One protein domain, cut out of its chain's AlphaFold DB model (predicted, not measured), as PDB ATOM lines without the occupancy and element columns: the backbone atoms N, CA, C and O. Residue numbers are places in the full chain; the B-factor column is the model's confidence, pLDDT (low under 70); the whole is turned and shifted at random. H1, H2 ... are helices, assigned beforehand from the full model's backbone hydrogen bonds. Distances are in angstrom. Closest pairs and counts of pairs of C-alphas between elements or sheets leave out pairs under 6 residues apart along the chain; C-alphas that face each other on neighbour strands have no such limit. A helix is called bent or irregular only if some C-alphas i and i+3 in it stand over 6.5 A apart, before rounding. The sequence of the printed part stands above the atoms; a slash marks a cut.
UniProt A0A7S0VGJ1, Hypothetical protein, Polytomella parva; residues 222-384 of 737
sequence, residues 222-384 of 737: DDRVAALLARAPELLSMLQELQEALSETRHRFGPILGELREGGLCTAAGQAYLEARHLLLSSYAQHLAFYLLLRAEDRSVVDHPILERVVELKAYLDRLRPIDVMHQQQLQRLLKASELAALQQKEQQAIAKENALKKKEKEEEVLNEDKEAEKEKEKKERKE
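What this domain is: This is residues 222 to 384 of the 737 residues of the protein "Hypothetical protein" of Polytomella parva (UniProt A0A7S0VGJ1). H3 sits between H2a and H4a in a small helical body; H4b turns off sharply from one end as a long arm, with residues 343 to 384 sticking out. Short H1 lies at the other end. The printed part, 163 residues with four named helices, H1 to H4, is all helix and extended: radius of gyration of the C-alphas 29.0 A, spans 98 by 45 by 29 A.

Where its parts are: H1, residues 222 to 231, begins at C-alpha (-7.878, 20.663, -23.811). H2, 234 to 262, and H4, 306 to 384, each one helix by hydrogen bonds, are bent: C-alphas 252 and 255 are 6.7 A apart, 326 and 329 7.4 A. Arms are H2a, 234 to 252; H2b, 255 to 262; H4a, 306 to 326, irregular, C-alphas 319 and 322 7.1 A apart; H4b, 329 to 384, 82.3 A, ending at C-alpha 384 (60.377, 76.334, -47.373). H3, 268 to 296, spans 41.7 A.

How they stand to each other: H3 touches H2a, closest C-alphas Leu 242 and Ala 285, 5.7 A. H3 and H4a form a hairpin, closest C-alphas Tyr 284 and Leu 313, 6.1 A. H4b, about perpendicular to H4a at 87 degrees, touches H2b with residues 334 to 338 alone, closest C-alphas Ile 256 and Leu 335, 6.6 A. H1 is close to but not clearly touching H2a, C-alphas Leu 229 and Leu 235, 7.8 A. Every O i to N i+4 pair is within hydrogen-bond range in H1, H2a, H2b and H3; H4a has 15 of 17, H4b 48 of 52.

The domain as a whole: The farthest C-alphas, Ala 230 and Glu 384, are 98.2 A apart. The printed part has no cut and no long link. pLDDT is under 70 at residues 263 to 266 and 360 to 384.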
ATOM      1  N   ASP A 222      -6.929  21.100 -24.829       87.94
ATOM      2  CA  ASP A 222      -7.878  20.663 -23.811       87.94
ATOM      3  C   ASP A 222      -7.861  19.138 -23.658       87.94
ATOM      4  O   ASP A 222      -7.799  18.644 -22.535       87.94
ATOM      5  N   ASP A 223      -7.756  18.388 -24.762       87.31
ATOM      6  CA  ASP A 223      -7.599  16.926 -24.715       87.31
ATOM      7  C   ASP A 223      -6.272  16.511 -24.060       87.31
ATOM      8  O   ASP A 223      -6.199  15.499 -23.363       87.31
ATOM      9  N   ARG A 224      -5.208  17.308 -24.245       83.94
ATOM     10  CA  ARG A 224      -3.905  17.078 -23.596       83.94
ATOM     11  C   ARG A 224      -3.953  17.338 -22.101       83.94
ATOM     12  O   ARG A 224      -3.426  16.537 -21.337       83.94
ATOM     13  N   VAL A 225      -4.592  18.427 -21.675       85.25
ATOM     14  CA  VAL A 225      -4.792  18.710 -20.247       85.25
ATOM     15  C   VAL A 225      -5.698  17.649 -19.618       85.25
ATOM     16  O   VAL A 225      -5.387  17.176 -18.530       85.25
ATOM     17  N   ALA A 226      -6.745  17.193 -20.311       86.88
ATOM     18  CA  ALA A 226      -7.612  16.113 -19.842       86.88
ATOM     19  C   ALA A 226      -6.861  14.776 -19.698       86.88
ATOM     20  O   ALA A 226      -7.012  14.091 -18.689       86.88
ATOM     21  N   ALA A 227      -6.001  14.426 -20.661       82.81
ATOM     22  CA  ALA A 227      -5.151  13.238 -20.579       82.81
ATOM     23  C   ALA A 227      -4.119  13.327 -19.439       82.81
ATOM     24  O   ALA A 227      -3.860  12.330 -18.764       82.81
ATOM     25  N   LEU A 228      -3.558  14.516 -19.192       81.69
ATOM     26  CA  LEU A 228      -2.656  14.761 -18.063       81.69
ATOM     27  C   LEU A 228      -3.384  14.668 -16.721       81.69
ATOM     28  O   LEU A 228      -2.891  14.000 -15.822       81.69
ATOM     29  N   LEU A 229      -4.571  15.264 -16.596       82.81
ATOM     30  CA  LEU A 229      -5.399  15.187 -15.389       82.81
ATOM     31  C   LEU A 229      -5.850  13.756 -15.079       82.81
ATOM     32  O   LEU A 229      -5.920  13.380 -13.912       82.81
ATOM     33  N   ALA A 230      -6.109  12.949 -16.110       85.12
ATOM     34  CA  ALA A 230      -6.430  11.535 -15.947       85.12
ATOM     35  C   ALA A 230      -5.239  10.709 -15.425       85.12
ATOM     36  O   ALA A 230      -5.447   9.699 -14.760       85.12
ATOM     37  N   ARG A 231      -3.999  11.123 -15.725       80.69
ATOM     38  CA  ARG A 231      -2.773  10.411 -15.336       80.69
ATOM     39  C   ARG A 231      -2.169  10.921 -14.024       80.69
ATOM     40  O   ARG A 231      -1.676  10.122 -13.236       80.69
ATOM     41  N   ALA A 232      -2.182  12.232 -13.801       81.00
ATOM     42  CA  ALA A 232      -1.619  12.898 -12.632       81.00
ATOM     43  C   ALA A 232      -2.343  14.241 -12.378       81.00
ATOM     44  O   ALA A 232      -1.897  15.287 -12.861       81.00
ATOM     45  N   PRO A 233      -3.446  14.251 -11.605       84.31
ATOM     46  CA  PRO A 233      -4.211  15.474 -11.336       84.31
ATOM     47  C   PRO A 233      -3.434  16.511 -10.503       84.31
ATOM     48  O   PRO A 233      -3.680  17.709 -10.611       84.31
ATOM     49  N   GLU A 234      -2.448  16.072  -9.720       82.12
ATOM     50  CA  GLU A 234      -1.620  16.920  -8.846       82.12
ATOM     51  C   GLU A 234      -0.631  17.811  -9.615       82.12
ATOM     52  O   GLU A 234      -0.149  18.817  -9.094       82.12
ATOM     53  N   LEU A 235      -0.325  17.466 -10.871       85.50
ATOM     54  CA  LEU A 235       0.735  18.107 -11.651       85.50
ATOM     55  C   LEU A 235       0.466  19.595 -11.903       85.50
ATOM     56  O   LEU A 235       1.389  20.405 -11.856       85.50
ATOM     57  N   LEU A 236      -0.791  19.961 -12.170       87.00
ATOM     58  CA  LEU A 236      -1.157  21.349 -12.462       87.00
ATOM     59  C   LEU A 236      -0.984  22.250 -11.239       87.00
ATOM     60  O   LEU A 236      -0.442  23.344 -11.380       87.00
ATOM     61  N   SER A 237      -1.382  21.769 -10.056       89.94
ATOM     62  CA  SER A 237      -1.175  22.489  -8.793       89.94
ATOM     63  C   SER A 237       0.314  22.695  -8.541       89.94
ATOM     64  O   SER A 237       0.764  23.811  -8.309       89.94
ATOM     65  N   MET A 238       1.112  21.636  -8.696       88.12
ATOM     66  CA  MET A 238       2.560  21.689  -8.480       88.12
ATOM     67  C   MET A 238       3.277  22.598  -9.493       88.12
ATOM     68  O   MET A 238       4.246  23.270  -9.148       88.12
ATOM     69  N   LEU A 239       2.798  22.679 -10.737       91.25
ATOM     70  CA  LEU A 239       3.318  23.623 -11.731       91.25
ATOM     71  C   LEU A 239       2.985  25.078 -11.393       91.25
ATOM     72  O   LEU A 239       3.841  25.946 -11.563       91.25
ATOM     73  N   GLN A 240       1.766  25.347 -10.923       92.62
ATOM     74  CA  GLN A 240       1.368  26.682 -10.470       92.62
ATOM     75  C   GLN A 240       2.200  27.108  -9.260       92.62
ATOM     76  O   GLN A 240       2.809  28.173  -9.292       92.62
ATOM     77  N   GLU A 241       2.343  26.232  -8.264       92.75
ATOM     78  CA  GLU A 241       3.181  26.476  -7.086       92.75
ATOM     79  C   GLU A 241       4.650  26.742  -7.462       92.75
ATOM     80  O   GLU A 241       5.290  27.615  -6.876       92.75
ATOM     81  N   LEU A 242       5.193  26.044  -8.469       94.19
ATOM     82  CA  LEU A 242       6.546  26.306  -8.969       94.19
ATOM     83  C   LEU A 242       6.651  27.691  -9.609       94.19
ATOM     84  O   LEU A 242       7.606  28.422  -9.348       94.19
ATOM     85  N   GLN A 243       5.688  28.057 -10.456       94.81
ATOM     86  CA  GLN A 243       5.658  29.370 -11.100       94.81
ATOM     87  C   GLN A 243       5.531  30.494 -10.070       94.81
ATOM     88  O   GLN A 243       6.240  31.497 -10.172       94.81
ATOM     89  N   GLU A 244       4.694  30.308  -9.052       93.88
ATOM     90  CA  GLU A 244       4.540  31.239  -7.939       93.88
ATOM     91  C   GLU A 244       5.847  31.371  -7.153       93.88
ATOM     92  O   GLU A 244       6.366  32.483  -7.044       93.88
ATOM     93  N   ALA A 245       6.462  30.264  -6.719       92.12
ATOM     94  CA  ALA A 245       7.735  30.279  -5.995       92.12
ATOM     95  C   ALA A 245       8.870  30.949  -6.797       92.12
ATOM     96  O   ALA A 245       9.658  31.728  -6.251       92.12
ATOM     97  N   LEU A 246       8.938  30.719  -8.113       93.75
ATOM     98  CA  LEU A 246       9.908  31.378  -8.993       93.75
ATOM     99  C   LEU A 246       9.619  32.875  -9.170       93.75
ATOM    100  O   LEU A 246      10.543  33.690  -9.204       93.75
ATOM    101  N   SER A 247       8.347  33.259  -9.268       92.50
ATOM    102  CA  SER A 247       7.964  34.668  -9.366       92.50
ATOM    103  C   SER A 247       8.258  35.424  -8.065       92.50
ATOM    104  O   SER A 247       8.782  36.536  -8.107       92.50
ATOM    105  N   GLU A 248       8.015  34.808  -6.905       90.88
ATOM    106  CA  GLU A 248       8.306  35.398  -5.600       90.88
ATOM    107  C   GLU A 248       9.811  35.551  -5.368       90.88
ATOM    108  O   GLU A 248      10.269  36.629  -4.983       90.88
ATOM    109  N   THR A 249      10.601  34.513  -5.646       91.12
ATOM    110  CA  THR A 249      12.069  34.581  -5.521       91.12
ATOM    111  C   THR A 249      12.656  35.653  -6.430       91.12
ATOM    112  O   THR A 249      13.458  36.466  -5.970       91.12
ATOM    113  N   ARG A 250      12.212  35.727  -7.690       90.75
ATOM    114  CA  ARG A 250      12.756  36.671  -8.673       90.75
ATOM    115  C   ARG A 250      12.307  38.113  -8.458       90.75
ATOM    116  O   ARG A 250      13.132  39.012  -8.577       90.75
ATOM    117  N   HIS A 251      11.021  38.347  -8.192       88.75
ATOM    118  CA  HIS A 251      10.458  39.699  -8.153       88.75
ATOM    119  C   HIS A 251      10.371  40.286  -6.746       88.75
ATOM    120  O   HIS A 251      10.467  41.501  -6.612       88.75
ATOM    121  N   ARG A 252      10.204  39.467  -5.696       87.44
ATOM    122  CA  ARG A 252      10.100  39.973  -4.317       87.44
ATOM    123  C   ARG A 252      11.431  39.947  -3.584       87.44
ATOM    124  O   ARG A 252      11.795  40.942  -2.981       87.44
ATOM    125  N   PHE A 253      12.161  38.837  -3.611       87.69
ATOM    126  CA  PHE A 253      13.365  38.699  -2.778       87.69
ATOM    127  C   PHE A 253      14.663  39.026  -3.523       87.69
ATOM    128  O   PHE A 253      15.564  39.614  -2.933       87.69
ATOM    129  N   GLY A 254      14.740  38.725  -4.822       86.19
ATOM    130  CA  GLY A 254      15.885  39.024  -5.685       86.19
ATOM    131  C   GLY A 254      16.350  40.489  -5.661       86.19
ATOM    132  O   GLY A 254      17.516  40.720  -5.337       86.19
ATOM    133  N   PRO A 255      15.488  41.484  -5.964       85.75
ATOM    134  CA  PRO A 255      15.901  42.890  -5.972       85.75
ATOM    135  C   PRO A 255      16.303  43.379  -4.578       85.75
ATOM    136  O   PRO A 255      17.334  44.030  -4.435       85.75
ATOM    137  N   ILE A 256      15.557  42.985  -3.540       83.81
ATOM    138  CA  ILE A 256      15.846  43.383  -2.158       83.81
ATOM    139  C   ILE A 256      17.212  42.836  -1.719       83.81
ATOM    140  O   ILE A 256      18.010  43.579  -1.164       83.81
ATOM    141  N   LEU A 257      17.526  41.563  -1.985       82.94
ATOM    142  CA  LEU A 257      18.828  40.977  -1.632       82.94
ATOM    143  C   LEU A 257      19.998  41.584  -2.418       82.94
ATOM    144  O   LEU A 257      21.103  41.676  -1.879       82.94
ATOM    145  N   GLY A 258      19.768  42.003  -3.667       80.12
ATOM    146  CA  GLY A 258      20.755  42.744  -4.456       80.12
ATOM    147  C   GLY A 258      21.115  44.070  -3.793       80.12
ATOM    148  O   GLY A 258      22.282  44.326  -3.507       80.12
ATOM    149  N   GLU A 259      20.104  44.855  -3.432       77.06
ATOM    150  CA  GLU A 259      20.306  46.133  -2.747       77.06
ATOM    151  C   GLU A 259      20.844  45.979  -1.333       77.06
ATOM    152  O   GLU A 259      21.607  46.817  -0.880       77.06
ATOM    153  N   LEU A 260      20.510  44.896  -0.639       75.00
ATOM    154  CA  LEU A 260      21.025  44.603   0.698       75.00
ATOM    155  C   LEU A 260      22.523  44.316   0.726       75.00
ATOM    156  O   LEU A 260      23.189  44.619   1.717       75.00
ATOM    157  N   ARG A 261      23.056  43.727  -0.348       73.75
ATOM    158  CA  ARG A 261      24.503  43.549  -0.508       73.75
ATOM    159  C   ARG A 261      25.216  44.870  -0.784       73.75
ATOM    160  O   ARG A 261      26.380  45.001  -0.419       73.75
ATOM    161  N   GLU A 262      24.530  45.824  -1.406       73.69
ATOM    162  CA  GLU A 262      25.085  47.123  -1.807       73.69
ATOM    163  C   GLU A 262      24.814  48.241  -0.778       73.69
ATOM    164  O   GLU A 262      25.580  49.200  -0.687       73.69
ATOM    165  N   GLY A 263      23.774  48.107   0.048       62.22
ATOM    166  CA  GLY A 263      23.290  49.104   0.999       62.22
ATOM    167  C   GLY A 263      22.729  48.468   2.275       62.22
ATOM    168  O   GLY A 263      21.781  47.687   2.258       62.22
ATOM    169  N   GLY A 264      23.301  48.831   3.427       62.12
ATOM    170  CA  GLY A 264      22.919  48.323   4.753       62.12
ATOM    171  C   GLY A 264      21.599  48.893   5.285       62.12
ATOM    172  O   GLY A 264      21.581  49.533   6.332       62.12
ATOM    173  N   LEU A 265      20.494  48.694   4.565       59.03
ATOM    174  CA  LEU A 265      19.185  49.305   4.848       59.03
ATOM    175  C   LEU A 265      18.318  48.525   5.853       59.03
ATOM    176  O   LEU A 265      17.134  48.815   6.014       59.03
ATOM    177  N   CYS A 266      18.868  47.527   6.539       68.62
ATOM    178  CA  CYS A 266      18.080  46.605   7.355       68.62
ATOM    179  C   CYS A 266      18.816  46.124   8.610       68.62
ATOM    180  O   CYS A 266      20.040  46.175   8.740       68.62
ATOM    181  N   THR A 267      18.025  45.629   9.557       80.25
ATOM    182  CA  THR A 267      18.525  44.978  10.762       80.25
ATOM    183  C   THR A 267      19.135  43.619  10.414       80.25
ATOM    184  O   THR A 267      18.668  42.937   9.503       80.25
ATOM    185  N   ALA A 268      20.141  43.177  11.177       82.38
ATOM    186  CA  ALA A 268      20.765  41.862  10.977       82.38
ATOM    187  C   ALA A 268      19.741  40.707  11.022       82.38
ATOM    188  O   ALA A 268      19.842  39.748  10.263       82.38
ATOM    189  N   ALA A 269      18.706  40.829  11.864       84.31
ATOM    190  CA  ALA A 269      17.597  39.876  11.917       84.31
ATOM    191  C   ALA A 269      16.736  39.894  10.638       84.31
ATOM    192  O   ALA A 269      16.322  38.839  10.163       84.31
ATOM    193  N   GLY A 270      16.506  41.075  10.053       84.56
ATOM    194  CA  GLY A 270      15.815  41.216   8.772       84.56
ATOM    195  C   GLY A 270      16.610  40.618   7.609       84.56
ATOM    196  O   GLY A 270      16.024  39.950   6.767       84.56
ATOM    197  N   GLN A 271      17.938  40.778   7.589       86.12
ATOM    198  CA  GLN A 271      18.808  40.126   6.593       86.12
ATOM    199  C   GLN A 271      18.703  38.609   6.680       86.12
ATOM    200  O   GLN A 271      18.378  37.964   5.688       86.12
ATOM    201  N   ALA A 272      18.887  38.058   7.883       88.31
ATOM    202  CA  ALA A 272      18.808  36.620   8.108       88.31
ATOM    203  C   ALA A 272      17.441  36.048   7.694       88.31
ATOM    204  O   ALA A 272      17.380  34.978   7.094       88.31
ATOM    205  N   TYR A 273      16.346  36.773   7.955       89.62
ATOM    206  CA  TYR A 273      15.011  36.379   7.506       89.62
ATOM    207  C   TYR A 273      14.892  36.336   5.980       89.62
ATOM    208  O   TYR A 273      14.429  35.340   5.425       89.62
ATOM    209  N   LEU A 274      15.305  37.407   5.297       89.00
ATOM    210  CA  LEU A 274      15.193  37.518   3.842       89.00
ATOM    211  C   LEU A 274      16.068  36.487   3.129       89.00
ATOM    212  O   LEU A 274      15.624  35.872   2.161       89.00
ATOM    213  N   GLU A 275      17.276  36.250   3.639       88.69
ATOM    214  CA  GLU A 275      18.175  35.211   3.144       88.69
ATOM    215  C   GLU A 275      17.592  33.814   3.369       88.69
ATOM    216  O   GLU A 275      17.498  33.034   2.422       88.69
ATOM    217  N   ALA A 276      17.122  33.507   4.584       91.44
ATOM    218  CA  ALA A 276      16.504  32.218   4.888       91.44
ATOM    219  C   ALA A 276      15.256  31.965   4.027       91.44
ATOM    220  O   ALA A 276      15.100  30.881   3.465       91.44
ATOM    221  N   ARG A 277      14.389  32.973   3.865       91.50
ATOM    222  CA  ARG A 277      13.180  32.895   3.032       91.50
ATOM    223  C   ARG A 277      13.523  32.669   1.560       91.50
ATOM    224  O   ARG A 277      12.920  31.807   0.923       91.50
ATOM    225  N   HIS A 278      14.506  33.396   1.027       92.19
ATOM    226  CA  HIS A 278      14.975  33.218  -0.347       92.19
ATOM    227  C   HIS A 278      15.579  31.824  -0.573       92.19
ATOM    228  O   HIS A 278      15.272  31.184  -1.580       92.19
ATOM    229  N   LEU A 279      16.399  31.327   0.360       92.88
ATOM    230  CA  LEU A 279      16.989  29.985   0.290       92.88
ATOM    231  C   LEU A 279      15.928  28.880   0.373       92.88
ATOM    232  O   LEU A 279      15.982  27.920  -0.397       92.88
ATOM    233  N   LEU A 280      14.932  29.020   1.252       93.81
ATOM    234  CA  LEU A 280      13.827  28.064   1.378       93.81
ATOM    235  C   LEU A 280      12.950  28.023   0.126       93.81
ATOM    236  O   LEU A 280      12.655  26.943  -0.374       93.81
ATOM    237  N   LEU A 281      12.574  29.176  -0.434       93.62
ATOM    238  CA  LEU A 281      11.808  29.211  -1.683       93.62
ATOM    239  C   LEU A 281      12.619  28.680  -2.876       93.62
ATOM    240  O   LEU A 281      12.070  27.986  -3.730       93.62
ATOM    241  N   SER A 282      13.924  28.965  -2.926       93.44
ATOM    242  CA  SER A 282      14.807  28.470  -3.992       93.44
ATOM    243  C   SER A 282      14.986  26.954  -3.924       93.44
ATOM    244  O   SER A 282      14.870  26.279  -4.945       93.44
ATOM    245  N   SER A 283      15.221  26.401  -2.731       95.06
ATOM    246  CA  SER A 283      15.291  24.947  -2.530       95.06
ATOM    247  C   SER A 283      13.944  24.282  -2.813       95.06
ATOM    248  O   SER A 283      13.902  23.288  -3.535       95.06
ATOM    249  N   TYR A 284      12.827  24.865  -2.364       95.38
ATOM    250  CA  TYR A 284      11.486  24.384  -2.701       95.38
ATOM    251  C   TYR A 284      11.270  24.310  -4.219       95.38
ATOM    252  O   TYR A 284      10.877  23.264  -4.732       95.38
ATOM    253  N   ALA A 285      11.618  25.371  -4.955       94.38
ATOM    254  CA  ALA A 285      11.527  25.393  -6.413       94.38
ATOM    255  C   ALA A 285      12.432  24.342  -7.083       94.38
ATOM    256  O   ALA A 285      12.017  23.712  -8.054       94.38
ATOM    257  N   GLN A 286      13.641  24.103  -6.561       94.38
ATOM    258  CA  GLN A 286      14.547  23.060  -7.061       94.38
ATOM    259  C   GLN A 286      13.969  21.653  -6.871       94.38
ATOM    260  O   GLN A 286      13.937  20.867  -7.817       94.38
ATOM    261  N   HIS A 287      13.483  21.332  -5.671       93.81
ATOM    262  CA  HIS A 287      12.909  20.017  -5.380       93.81
ATOM    263  C   HIS A 287      11.590  19.787  -6.119       93.81
ATOM    264  O   HIS A 287      11.330  18.677  -6.581       93.81
ATOM    265  N   LEU A 288      10.793  20.839  -6.308       93.38
ATOM    266  CA  LEU A 288       9.575  20.798  -7.104       93.38
ATOM    267  C   LEU A 288       9.879  20.603  -8.596       93.38
ATOM    268  O   LEU A 288       9.258  19.764  -9.241       93.38
ATOM    269  N   ALA A 289      10.886  21.294  -9.137       93.69
ATOM    270  CA  ALA A 289      11.362  21.057 -10.497       93.69
ATOM    271  C   ALA A 289      11.869  19.618 -10.676       93.69
ATOM    272  O   ALA A 289      11.545  18.974 -11.670       93.69
ATOM    273  N   PHE A 290      12.599  19.078  -9.698       93.00
ATOM    274  CA  PHE A 290      13.083  17.700  -9.749       93.00
ATOM    275  C   PHE A 290      11.950  16.665  -9.635       93.00
ATOM    276  O   PHE A 290      11.947  15.682 -10.373       93.00
ATOM    277  N   TYR A 291      10.931  16.920  -8.805       91.19
ATOM    278  CA  TYR A 291       9.697  16.125  -8.772       91.19
ATOM    279  C   TYR A 291       9.012  16.089 -10.146       91.19
ATOM    280  O   TYR A 291       8.638  15.021 -10.634       91.19
ATOM    281  N   LEU A 292       8.881  17.248 -10.797       89.94
ATOM    282  CA  LEU A 292       8.287  17.350 -12.129       89.94
ATOM    283  C   LEU A 292       9.127  16.633 -13.195       89.94
ATOM    284  O   LEU A 292       8.555  16.010 -14.087       89.94
ATOM    285  N   LEU A 293      10.459  16.674 -13.092       90.88
ATOM    286  CA  LEU A 293      11.356  15.933 -13.984       90.88
ATOM    287  C   LEU A 293      11.169  14.418 -13.848       90.88
ATOM    288  O   LEU A 293      11.005  13.742 -14.859       90.88
ATOM    289  N   LEU A 294      11.097  13.886 -12.625       89.69
ATOM    290  CA  LEU A 294      10.834  12.457 -12.414       89.69
ATOM    291  C   LEU A 294       9.485  12.020 -12.985       89.69
ATOM    292  O   LEU A 294       9.378  10.939 -13.561       89.69
ATOM    293  N   ARG A 295       8.462  12.874 -12.854       85.62
ATOM    294  CA  ARG A 295       7.144  12.634 -13.453       85.62
ATOM    295  C   ARG A 295       7.164  12.728 -14.978       85.62
ATOM    296  O   ARG A 295       6.396  12.019 -15.612       85.62
ATOM    297  N   ALA A 296       8.018  13.566 -15.563       86.75
ATOM    298  CA  ALA A 296       8.198  13.643 -17.013       86.75
ATOM    299  C   ALA A 296       8.952  12.425 -17.577       86.75
ATOM    300  O   ALA A 296       8.684  12.012 -18.701       86.75
ATOM    301  N   GLU A 297       9.863  11.842 -16.793       88.31
ATOM    302  CA  GLU A 297      10.591  10.608 -17.122       88.31
ATOM    303  C   GLU A 297       9.809   9.322 -16.794       88.31
ATOM    304  O   GLU A 297      10.343   8.228 -16.968       88.31
ATOM    305  N   ASP A 298       8.565   9.430 -16.312       81.12
ATOM    306  CA  ASP A 298       7.719   8.298 -15.906       81.12
ATOM    307  C   ASP A 298       8.355   7.371 -14.849       81.12
ATOM    308  O   ASP A 298       8.011   6.192 -14.739       81.12
ATOM    309  N   ARG A 299       9.261   7.899 -14.017       83.06
ATOM    310  CA  ARG A 299       9.829   7.142 -12.894       83.06
ATOM    311  C   ARG A 299       8.861   7.121 -11.714       83.06
ATOM    312  O   ARG A 299       8.131   8.086 -11.470       83.06
ATOM    313  N   SER A 300       8.877   6.027 -10.949       82.94
ATOM    314  CA  SER A 300       8.144   5.965  -9.681       82.94
ATOM    315  C   SER A 300       8.648   7.063  -8.750       82.94
ATOM    316  O   SER A 300       9.852   7.223  -8.552       82.94
ATOM    317  N   VAL A 301       7.713   7.824  -8.186       80.62
ATOM    318  CA  VAL A 301       8.020   8.882  -7.217       80.62
ATOM    319  C   VAL A 301       7.704   8.448  -5.786       80.62
ATOM    320  O   VAL A 301       8.073   9.143  -4.850       80.62
ATOM    321  N   VAL A 302       7.054   7.293  -5.609       83.25
ATOM    322  CA  VAL A 302       6.565   6.811  -4.308       83.25
ATOM    323  C   VAL A 302       7.717   6.553  -3.332       83.25
ATOM    324  O   VAL A 302       7.618   6.937  -2.172       83.25
ATOM    325  N   ASP A 303       8.839   6.025  -3.821       84.12
ATOM    326  CA  ASP A 303       9.981   5.628  -2.985       84.12
ATOM    327  C   ASP A 303      11.128   6.652  -3.000       84.12
ATOM    328  O   ASP A 303      12.213   6.404  -2.472       84.12
ATOM    329  N   HIS A 304      10.926   7.813  -3.635       90.56
ATOM    330  CA  HIS A 304      11.987   8.804  -3.768       90.56
ATOM    331  C   HIS A 304      11.967   9.798  -2.593       90.56
ATOM    332  O   HIS A 304      10.944  10.451  -2.365       90.56
ATOM    333  N   PRO A 305      13.112  10.080  -1.932       93.38
ATOM    334  CA  PRO A 305      13.199  11.038  -0.818       93.38
ATOM    335  C   PRO A 305      12.805  12.486  -1.158       93.38
ATOM    336  O   PRO A 305      12.784  13.345  -0.284       93.38
ATOM    337  N   ILE A 306      12.491  12.809  -2.418       91.88
ATOM    338  CA  ILE A 306      12.062  14.165  -2.791       91.88
ATOM    339  C   ILE A 306      10.707  14.477  -2.185       91.88
ATOM    340  O   ILE A 306      10.493  15.616  -1.799       91.88
ATOM    341  N   LEU A 307       9.803  13.496  -2.098       90.75
ATOM    342  CA  LEU A 307       8.489  13.718  -1.501       90.75
ATOM    343  C   LEU A 307       8.630  14.165  -0.047       90.75
ATOM    344  O   LEU A 307       8.048  15.177   0.336       90.75
ATOM    345  N   GLU A 308       9.477  13.475   0.717       93.56
ATOM    346  CA  GLU A 308       9.813  13.854   2.089       93.56
ATOM    347  C   GLU A 308      10.390  15.276   2.139       93.56
ATOM    348  O   GLU A 308       9.875  16.121   2.866       93.56
ATOM    349  N   ARG A 309      11.370  15.598   1.278       93.69
ATOM    350  CA  ARG A 309      11.969  16.946   1.221       93.69
ATOM    351  C   ARG A 309      10.978  18.041   0.828       93.69
ATOM    352  O   ARG A 309      11.013  19.125   1.400       93.69
ATOM    353  N   VAL A 310      10.079  17.789  -0.120       92.94
ATOM    354  CA  VAL A 310       9.042  18.744  -0.545       92.94
ATOM    355  C   VAL A 310       8.061  19.002   0.599       92.94
ATOM    356  O   VAL A 310       7.702  20.154   0.838       92.94
ATOM    357  N   VAL A 311       7.660  17.962   1.336       93.69
ATOM    358  CA  VAL A 311       6.773  18.090   2.502       93.69
ATOM    359  C   VAL A 311       7.464  18.833   3.648       93.69
ATOM    360  O   VAL A 311       6.867  19.742   4.224       93.69
ATOM    361  N   GLU A 312       8.726  18.518   3.946       95.12
ATOM    362  CA  GLU A 312       9.529  19.249   4.934       95.12
ATOM    363  C   GLU A 312       9.637  20.738   4.583       95.12
ATOM    364  O   GLU A 312       9.383  21.603   5.425       95.12
ATOM    365  N   LEU A 313       9.964  21.055   3.328       94.94
ATOM    366  CA  LEU A 313      10.077  22.436   2.857       94.94
ATOM    367  C   LEU A 313       8.736  23.170   2.910       94.94
ATOM    368  O   LEU A 313       8.703  24.316   3.362       94.94
ATOM    369  N   LYS A 314       7.623  22.514   2.551       93.56
ATOM    370  CA  LYS A 314       6.272  23.067   2.754       93.56
ATOM    371  C   LYS A 314       5.997  23.345   4.233       93.56
ATOM    372  O   LYS A 314       5.529  24.430   4.565       93.56
ATOM    373  N   ALA A 315       6.357  22.431   5.133       95.31
ATOM    374  CA  ALA A 315       6.187  22.634   6.570       95.31
ATOM    375  C   ALA A 315       7.017  23.821   7.097       95.31
ATOM    376  O   ALA A 315       6.547  24.570   7.958       95.31
ATOM    377  N   TYR A 316       8.230  24.037   6.580       94.50
ATOM    378  CA  TYR A 316       9.025  25.221   6.917       94.50
ATOM    379  C   TYR A 316       8.409  26.515   6.373       94.50
ATOM    380  O   TYR A 316       8.330  27.495   7.113       94.50
ATOM    381  N   LEU A 317       7.920  26.525   5.128       92.56
ATOM    382  CA  LEU A 317       7.218  27.683   4.558       92.56
ATOM    383  C   LEU A 317       5.959  28.027   5.362       92.56
ATOM    384  O   LEU A 317       5.704  29.200   5.636       92.56
ATOM    385  N   ASP A 318       5.232  27.013   5.826       93.75
ATOM    386  CA  ASP A 318       4.041  27.180   6.650       93.75
ATOM    387  C   ASP A 318       4.336  27.811   8.011       93.75
ATOM    388  O   ASP A 318       3.555  28.642   8.479       93.75
ATOM    389  N   ARG A 319       5.475  27.459   8.622       92.44
ATOM    390  CA  ARG A 319       5.960  28.074   9.870       92.44
ATOM    391  C   ARG A 319       6.388  29.530   9.681       92.44
ATOM    392  O   ARG A 319       6.326  30.296  10.638       92.44
ATOM    393  N   LEU A 320       6.806  29.917   8.474       90.62
ATOM    394  CA  LEU A 320       7.184  31.298   8.155       90.62
ATOM    395  C   LEU A 320       5.986  32.205   7.845       90.62
ATOM    396  O   LEU A 320       6.108  33.415   8.015       90.62
ATOM    397  N   ARG A 321       4.817  31.653   7.488       90.75
ATOM    398  CA  ARG A 321       3.596  32.427   7.181       90.75
ATOM    399  C   ARG A 321       3.246  33.540   8.181       90.75
ATOM    400  O   ARG A 321       2.975  34.648   7.721       90.75
ATOM    401  N   PRO A 322       3.237  33.330   9.515       92.88
ATOM    402  CA  PRO A 322       2.939  34.419  10.449       92.88
ATOM    403  C   PRO A 322       3.953  35.566  10.351       92.88
ATOM    404  O   PRO A 322       3.575  36.734  10.411       92.88
ATOM    405  N   ILE A 323       5.230  35.245  10.133       89.12
ATOM    406  CA  ILE A 323       6.295  36.238   9.968       89.12
ATOM    407  C   ILE A 323       6.121  36.972   8.634       89.12
ATOM    408  O   ILE A 323       6.238  38.196   8.600       89.12
ATOM    409  N   ASP A 324       5.764  36.259   7.563       88.75
ATOM    410  CA  ASP A 324       5.471  36.861   6.260       88.75
ATOM    411  C   ASP A 324       4.354  37.902   6.382       88.75
ATOM    412  O   ASP A 324       4.520  39.030   5.927       88.75
ATOM    413  N   VAL A 325       3.246  37.572   7.055       91.94
ATOM    414  CA  VAL A 325       2.117  38.502   7.248       91.94
ATOM    415  C   VAL A 325       2.554  39.765   7.996       91.94
ATOM    416  O   VAL A 325       2.199  40.871   7.587       91.94
ATOM    417  N   MET A 326       3.375  39.628   9.041       90.06
ATOM    418  CA  MET A 326       3.882  40.780   9.796       90.06
ATOM    419  C   MET A 326       4.778  41.697   8.950       90.06
ATOM    420  O   MET A 326       4.712  42.920   9.076       90.06
ATOM    421  N   HIS A 327       5.604  41.124   8.072       86.31
ATOM    422  CA  HIS A 327       6.623  41.870   7.327       86.31
ATOM    423  C   HIS A 327       6.207  42.214   5.887       86.31
ATOM    424  O   HIS A 327       6.928  42.941   5.206       86.31
ATOM    425  N   GLN A 328       5.030  41.780   5.422       88.56
ATOM    426  CA  GLN A 328       4.502  42.055   4.077       88.56
ATOM    427  C   GLN A 328       4.528  43.547   3.716       88.56
ATOM    428  O   GLN A 328       4.985  43.919   2.635       88.56
ATOM    429  N   GLN A 329       4.087  44.422   4.624       88.75
ATOM    430  CA  GLN A 329       4.074  45.866   4.364       88.75
ATOM    431  C   GLN A 329       5.486  46.455   4.281       88.75
ATOM    432  O   GLN A 329       5.738  47.360   3.487       88.75
ATOM    433  N   GLN A 330       6.414  45.947   5.094       87.50
ATOM    434  CA  GLN A 330       7.805  46.397   5.091       87.50
ATOM    435  C   GLN A 330       8.509  45.950   3.807       87.50
ATOM    436  O   GLN A 330       9.141  46.770   3.147       87.50
ATOM    437  N   LEU A 331       8.300  44.700   3.391       86.25
ATOM    438  CA  LEU A 331       8.757  44.162   2.111       86.25
ATOM    439  C   LEU A 331       8.246  44.985   0.926       86.25
ATOM    440  O   LEU A 331       9.025  45.347   0.055       86.25
ATOM    441  N   GLN A 332       6.961  45.345   0.905       88.94
ATOM    442  CA  GLN A 332       6.401  46.183  -0.161       88.94
ATOM    443  C   GLN A 332       6.995  47.597  -0.185       88.94
ATOM    444  O   GLN A 332       7.175  48.167  -1.260       88.94
ATOM    445  N   ARG A 333       7.301  48.182   0.980       87.94
ATOM    446  CA  ARG A 333       7.987  49.484   1.055       87.94
ATOM    447  C   ARG A 333       9.414  49.387   0.526       87.94
ATOM    448  O   ARG A 333       9.812  50.250  -0.247       87.94
ATOM    449  N   LEU A 334      10.142  48.336   0.907       82.88
ATOM    450  CA  LEU A 334      11.490  48.070   0.411       82.88
ATOM    451  C   LEU A 334      11.488  47.816  -1.096       82.88
ATOM    452  O   LEU A 334      12.317  48.381  -1.790       82.88
ATOM    453  N   LEU A 335      10.512  47.075  -1.622       86.44
ATOM    454  CA  LEU A 335      10.366  46.876  -3.065       86.44
ATOM    455  C   LEU A 335      10.141  48.189  -3.808       86.44
ATOM    456  O   LEU A 335      10.835  48.460  -4.780       86.44
ATOM    457  N   LYS A 336       9.247  49.054  -3.323       87.25
ATOM    458  CA  LYS A 336       9.046  50.380  -3.929       87.25
ATOM    459  C   LYS A 336      10.303  51.242  -3.853       87.25
ATOM    460  O   LYS A 336      10.623  51.925  -4.818       87.25
ATOM    461  N   ALA A 337      11.016  51.211  -2.728       83.44
ATOM    462  CA  ALA A 337      12.296  51.900  -2.602       83.44
ATOM    463  C   ALA A 337      13.318  51.354  -3.610       83.44
ATOM    464  O   ALA A 337      13.983  52.149  -4.271       83.44
ATOM    465  N   SER A 338      13.348  50.030  -3.797       82.06
ATOM    466  CA  SER A 338      14.247  49.370  -4.741       82.06
ATOM    467  C   SER A 338      13.944  49.712  -6.195       82.06
ATOM    468  O   SER A 338      14.819  50.029  -6.995       82.06
ATOM    469  N   GLU A 339      12.661  49.751  -6.551       84.81
ATOM    470  CA  GLU A 339      12.217  50.131  -7.886       84.81
ATOM    471  C   GLU A 339      12.557  51.593  -8.185       84.81
ATOM    472  O   GLU A 339      13.036  51.905  -9.275       84.81
ATOM    473  N   LEU A 340      12.366  52.490  -7.213       84.06
ATOM    474  CA  LEU A 340      12.745  53.897  -7.342       84.06
ATOM    475  C   LEU A 340      14.264  54.064  -7.477       84.06
ATOM    476  O   LEU A 340      14.706  54.826  -8.336       84.06
ATOM    477  N   ALA A 341      15.059  53.329  -6.696       79.31
ATOM    478  CA  ALA A 341      16.515  53.335  -6.806       79.31
ATOM    479  C   ALA A 341      16.978  52.811  -8.176       79.31
ATOM    480  O   ALA A 341      17.803  53.442  -8.837       79.31
ATOM    481  N   ALA A 342      16.386  51.722  -8.667       81.31
ATOM    482  CA  ALA A 342      16.674  51.181  -9.992       81.31
ATOM    483  C   ALA A 342      16.290  52.152 -11.125       81.31
ATOM    484  O   ALA A 342      16.994  52.236 -12.135       81.31
ATOM    485  N   LEU A 343      15.189  52.900 -10.982       83.00
ATOM    486  CA  LEU A 343      14.806  53.952 -11.931       83.00
ATOM    487  C   LEU A 343      15.796  55.120 -11.902       83.00
ATOM    488  O   LEU A 343      16.235  55.552 -12.965       83.00
ATOM    489  N   GLN A 344      16.222  55.563 -10.716       80.88
ATOM    490  CA  GLN A 344      17.242  56.606 -10.564       80.88
ATOM    491  C   GLN A 344      18.586  56.183 -11.162       80.88
ATOM    492  O   GLN A 344      19.215  56.962 -11.874       80.88
ATOM    493  N   GLN A 345      19.014  54.937 -10.946       78.25
ATOM    494  CA  GLN A 345      20.230  54.402 -11.561       78.25
ATOM    495  C   GLN A 345      20.113  54.350 -13.090       78.25
ATOM    496  O   GLN A 345      21.060  54.708 -13.789       78.25
ATOM    497  N   LYS A 346      18.955  53.954 -13.636       83.50
ATOM    498  CA  LYS A 346      18.710  53.969 -15.090       83.50
ATOM    499  C   LYS A 346      18.708  55.383 -15.663       83.50
ATOM    500  O   LYS A 346      19.258  55.588 -16.740       83.50
ATOM    501  N   GLU A 347      18.124  56.343 -14.956       82.06
ATOM    502  CA  GLU A 347      18.099  57.751 -15.351       82.06
ATOM    503  C   GLU A 347      19.510  58.353 -15.333       82.06
ATOM    504  O   GLU A 347      19.947  58.937 -16.321       82.06
ATOM    505  N   GLN A 348      20.293  58.094 -14.282       78.38
ATOM    506  CA  GLN A 348      21.702  58.488 -14.209       78.38
ATOM    507  C   GLN A 348      22.546  57.830 -15.306       78.38
ATOM    508  O   GLN A 348      23.390  58.490 -15.909       78.38
ATOM    509  N   GLN A 349      22.307  56.554 -15.618       79.56
ATOM    510  CA  GLN A 349      22.974  55.871 -16.729       79.56
ATOM    511  C   GLN A 349      22.551  56.427 -18.095       79.56
ATOM    512  O   GLN A 349      23.381  56.486 -19.000       79.56
ATOM    513  N   ALA A 350      21.295  56.845 -18.264       85.12
ATOM    514  CA  ALA A 350      20.818  57.494 -19.482       85.12
ATOM    515  C   ALA A 350      21.465  58.874 -19.660       85.12
ATOM    516  O   ALA A 350      22.018  59.143 -20.722       85.12
ATOM    517  N   ILE A 351      21.510  59.686 -18.599       84.38
ATOM    518  CA  ILE A 351      22.180  60.994 -18.584       84.38
ATOM    519  C   ILE A 351      23.690  60.834 -18.817       84.38
ATOM    520  O   ILE A 351      24.287  61.589 -19.580       84.38
ATOM    521  N   ALA A 352      24.331  59.827 -18.215       82.88
ATOM    522  CA  ALA A 352      25.748  59.541 -18.434       82.88
ATOM    523  C   ALA A 352      26.033  59.104 -19.879       82.88
ATOM    524  O   ALA A 352      27.030  59.534 -20.460       82.88
ATOM    525  N   LYS A 353      25.153  58.295 -20.485       84.75
ATOM    526  CA  LYS A 353      25.242  57.919 -21.904       84.75
ATOM    527  C   LYS A 353      25.034  59.122 -22.818       84.75
ATOM    528  O   LYS A 353      25.803  59.289 -23.758       84.75
ATOM    529  N   GLU A 354      24.052  59.967 -22.525       80.19
ATOM    530  CA  GLU A 354      23.781  61.194 -23.278       80.19
ATOM    531  C   GLU A 354      24.962  62.174 -23.198       80.19
ATOM    532  O   GLU A 354      25.410  62.699 -24.215       80.19
ATOM    533  N   ASN A 355      25.544  62.358 -22.012       77.38
ATOM    534  CA  ASN A 355      26.733  63.188 -21.821       77.38
ATOM    535  C   ASN A 355      27.980  62.586 -22.485       77.38
ATOM    536  O   ASN A 355      28.806  63.330 -23.010       77.38
ATOM    537  N   ALA A 356      28.120  61.258 -22.508       79.75
ATOM    538  CA  ALA A 356      29.199  60.582 -23.226       79.75
ATOM    539  C   ALA A 356      29.054  60.714 -24.751       79.75
ATOM    540  O   ALA A 356      30.060  60.873 -25.436       79.75
ATOM    541  N   LEU A 357      27.826  60.691 -25.279       75.31
ATOM    542  CA  LEU A 357      27.530  60.980 -26.688       75.31
ATOM    543  C   LEU A 357      27.871  62.435 -27.035       75.31
ATOM    544  O   LEU A 357      28.660  62.661 -27.943       75.31
ATOM    545  N   LYS A 358      27.415  63.406 -26.234       74.94
ATOM    546  CA  LYS A 358      27.749  64.834 -26.410       74.94
ATOM    547  C   LYS A 358      29.247  65.123 -26.294       74.94
ATOM    548  O   LYS A 358      29.761  66.028 -26.945       74.94
ATOM    549  N   LYS A 359      29.963  64.380 -25.446       72.38
ATOM    550  CA  LYS A 359      31.421  64.492 -25.318       72.38
ATOM    551  C   LYS A 359      32.134  63.933 -26.549       72.38
ATOM    552  O   LYS A 359      33.064  64.570 -27.018       72.38
ATOM    553  N   LYS A 360      31.661  62.812 -27.104       67.31
ATOM    554  CA  LYS A 360      32.178  62.262 -28.367       67.31
ATOM    555  C   LYS A 360      31.902  63.178 -29.556       67.31
ATOM    556  O   LYS A 360      32.796  63.374 -30.363       67.31
ATOM    557  N   GLU A 361      30.719  63.785 -29.624       64.75
ATOM    558  CA  GLU A 361      30.388  64.776 -30.656       64.75
ATOM    559  C   GLU A 361      31.316  66.000 -30.570       64.75
ATOM    560  O   GLU A 361      31.866  66.418 -31.582       64.75
ATOM    561  N   LYS A 362      31.587  66.514 -29.361       62.03
ATOM    562  CA  LYS A 362      32.545  67.617 -29.153       62.03
ATOM    563  C   LYS A 362      33.999  67.230 -29.438       62.03
ATOM    564  O   LYS A 362      34.757  68.051 -29.938       62.03
ATOM    565  N   GLU A 363      34.408  66.006 -29.112       57.16
ATOM    566  CA  GLU A 363      35.756  65.504 -29.414       57.16
ATOM    567  C   GLU A 363      35.953  65.284 -30.925       57.16
ATOM    568  O   GLU A 363      37.030  65.569 -31.442       57.16
ATOM    569  N   GLU A 364      34.918  64.850 -31.654       56.78
ATOM    570  CA  GLU A 364      34.946  64.754 -33.120       56.78
ATOM    571  C   GLU A 364      34.928  66.127 -33.812       56.78
ATOM    572  O   GLU A 364      35.559  66.282 -34.859       56.78
ATOM    573  N   GLU A 365      34.271  67.134 -33.229       58.50
ATOM    574  CA  GLU A 365      34.260  68.511 -33.746       58.50
ATOM    575  C   GLU A 365      35.643  69.182 -33.597       58.50
ATOM    576  O   GLU A 365      36.185  69.695 -34.575       58.50
ATOM    577  N   VAL A 366      36.290  69.045 -32.430       59.19
ATOM    578  CA  VAL A 366      37.656  69.558 -32.176       59.19
ATOM    579  C   VAL A 366      38.707  68.850 -33.049       59.19
ATOM    580  O   VAL A 366      39.603  69.489 -33.597       59.19
ATOM    581  N   LEU A 367      38.563  67.538 -33.278       53.75
ATOM    582  CA  LEU A 367      39.451  66.781 -34.172       53.75
ATOM    583  C   LEU A 367      39.313  67.163 -35.655       53.75
ATOM    584  O   LEU A 367      40.211  66.849 -36.443       53.75
ATOM    585  N   ASN A 368      38.208  67.787 -36.066       53.78
ATOM    586  CA  ASN A 368      38.040  68.280 -37.432       53.78
ATOM    587  C   ASN A 368      38.660  69.673 -37.613       53.78
ATOM    588  O   ASN A 368      39.257  69.918 -38.661       53.78
ATOM    589  N   GLU A 369      38.623  70.532 -36.590       53.06
ATOM    590  CA  GLU A 369      39.292  71.843 -36.604       53.06
ATOM    591  C   GLU A 369      40.829  71.709 -36.633       53.06
ATOM    592  O   GLU A 369      41.502  72.380 -37.422       53.06
ATOM    593  N   ASP A 370      41.398  70.757 -35.881       55.25
ATOM    594  CA  ASP A 370      42.848  70.507 -35.868       55.25
ATOM    595  C   ASP A 370      43.371  69.933 -37.203       55.25
ATOM    596  O   ASP A 370      44.471  70.268 -37.659       55.25
ATOM    597  N   LYS A 371      42.560  69.121 -37.899       52.44
ATOM    598  CA  LYS A 371      42.916  68.544 -39.212       52.44
ATOM    599  C   LYS A 371      42.918  69.564 -40.349       52.44
ATOM    600  O   LYS A 371      43.601  69.342 -41.354       52.44
ATOM    601  N   GLU A 372      42.162  70.654 -40.241       48.72
ATOM    602  CA  GLU A 372      42.223  71.746 -41.220       48.72
ATOM    603  C   GLU A 372      43.447  72.645 -40.985       48.72
ATOM    604  O   GLU A 372      44.117  73.030 -41.949       48.72
ATOM    605  N   ALA A 373      43.833  72.867 -39.723       50.88
ATOM    606  CA  ALA A 373      45.025  73.634 -39.362       50.88
ATOM    607  C   ALA A 373      46.353  72.924 -39.714       50.88
ATOM    608  O   ALA A 373      47.322  73.580 -40.115       50.88
ATOM    609  N   GLU A 374      46.421  71.590 -39.621       53.19
ATOM    610  CA  GLU A 374      47.612  70.825 -40.029       53.19
ATOM    611  C   GLU A 374      47.838  70.837 -41.551       53.19
ATOM    612  O   GLU A 374      48.977  70.973 -42.007       53.19
ATOM    613  N   LYS A 375      46.768  70.807 -42.357       49.00
ATOM    614  CA  LYS A 375      46.866  70.847 -43.831       49.00
ATOM    615  C   LYS A 375      47.388  72.183 -44.368       49.00
ATOM    616  O   LYS A 375      48.034  72.209 -45.421       49.00
ATOM    617  N   GLU A 376      47.145  73.294 -43.671       52.59
ATOM    618  CA  GLU A 376      47.745  74.589 -44.023       52.59
ATOM    619  C   GLU A 376      49.224  74.688 -43.624       52.59
ATOM    620  O   GLU A 376      50.023  75.271 -44.369       52.59
ATOM    621  N   LYS A 377      49.616  74.088 -42.492       49.19
ATOM    622  CA  LYS A 377      51.012  74.065 -42.028       49.19
ATOM    623  C   LYS A 377      51.899  73.187 -42.915       49.19
ATOM    624  O   LYS A 377      52.973  73.629 -43.321       49.19
ATOM    625  N   GLU A 378      51.412  72.022 -43.340       50.00
ATOM    626  CA  GLU A 378      52.170  71.101 -44.200       50.00
ATOM    627  C   GLU A 378      52.443  71.690 -45.605       50.00
ATOM    628  O   GLU A 378      53.504  71.479 -46.204       50.00
ATOM    629  N   LYS A 379      51.524  72.523 -46.123       49.00
ATOM    630  CA  LYS A 379      51.715  73.270 -47.381       49.00
ATOM    631  C   LYS A 379      52.749  74.393 -47.278       49.00
ATOM    632  O   LYS A 379      53.403  74.688 -48.283       49.00
ATOM    633  N   LYS A 380      52.894  75.032 -46.112       49.81
ATOM    634  CA  LYS A 380      53.922  76.063 -45.875       49.81
ATOM    635  C   LYS A 380      55.307  75.441 -45.698       49.81
ATOM    636  O   LYS A 380      56.247  75.898 -46.343       49.81
ATOM    637  N   GLU A 381      55.414  74.346 -44.947       50.94
ATOM    638  CA  GLU A 381      56.698  73.665 -44.724       50.94
ATOM    639  C   GLU A 381      57.274  73.007 -45.987       50.94
ATOM    640  O   GLU A 381      58.492  72.988 -46.172       50.94
ATOM    641  N   ARG A 382      56.430  72.505 -46.904       55.31
ATOM    642  CA  ARG A 382      56.910  71.980 -48.197       55.31
ATOM    643  C   ARG A 382      57.540  73.057 -49.085       55.31
ATOM    644  O   ARG A 382      58.517  72.760 -49.767       55.31
ATOM    645  N   LYS A 383      57.030  74.294 -49.055       47.16
ATOM    646  CA  LYS A 383      57.588  75.403 -49.847       47.16
ATOM    647  C   LYS A 383      58.932  75.890 -49.299       47.16
ATOM    648  O   LYS A 383      59.844  76.132 -50.078       47.16
ATOM    649  N   GLU A 384      59.090  75.957 -47.978       51.69
ATOM    650  CA  GLU A 384      60.377  76.334 -47.373       51.69
ATOM    651  C   GLU A 384      61.464  75.265 -47.552       51.69
ATOM    652  O   GLU A 384      62.639  75.607 -47.703       51.69
TER     653      GLU A 384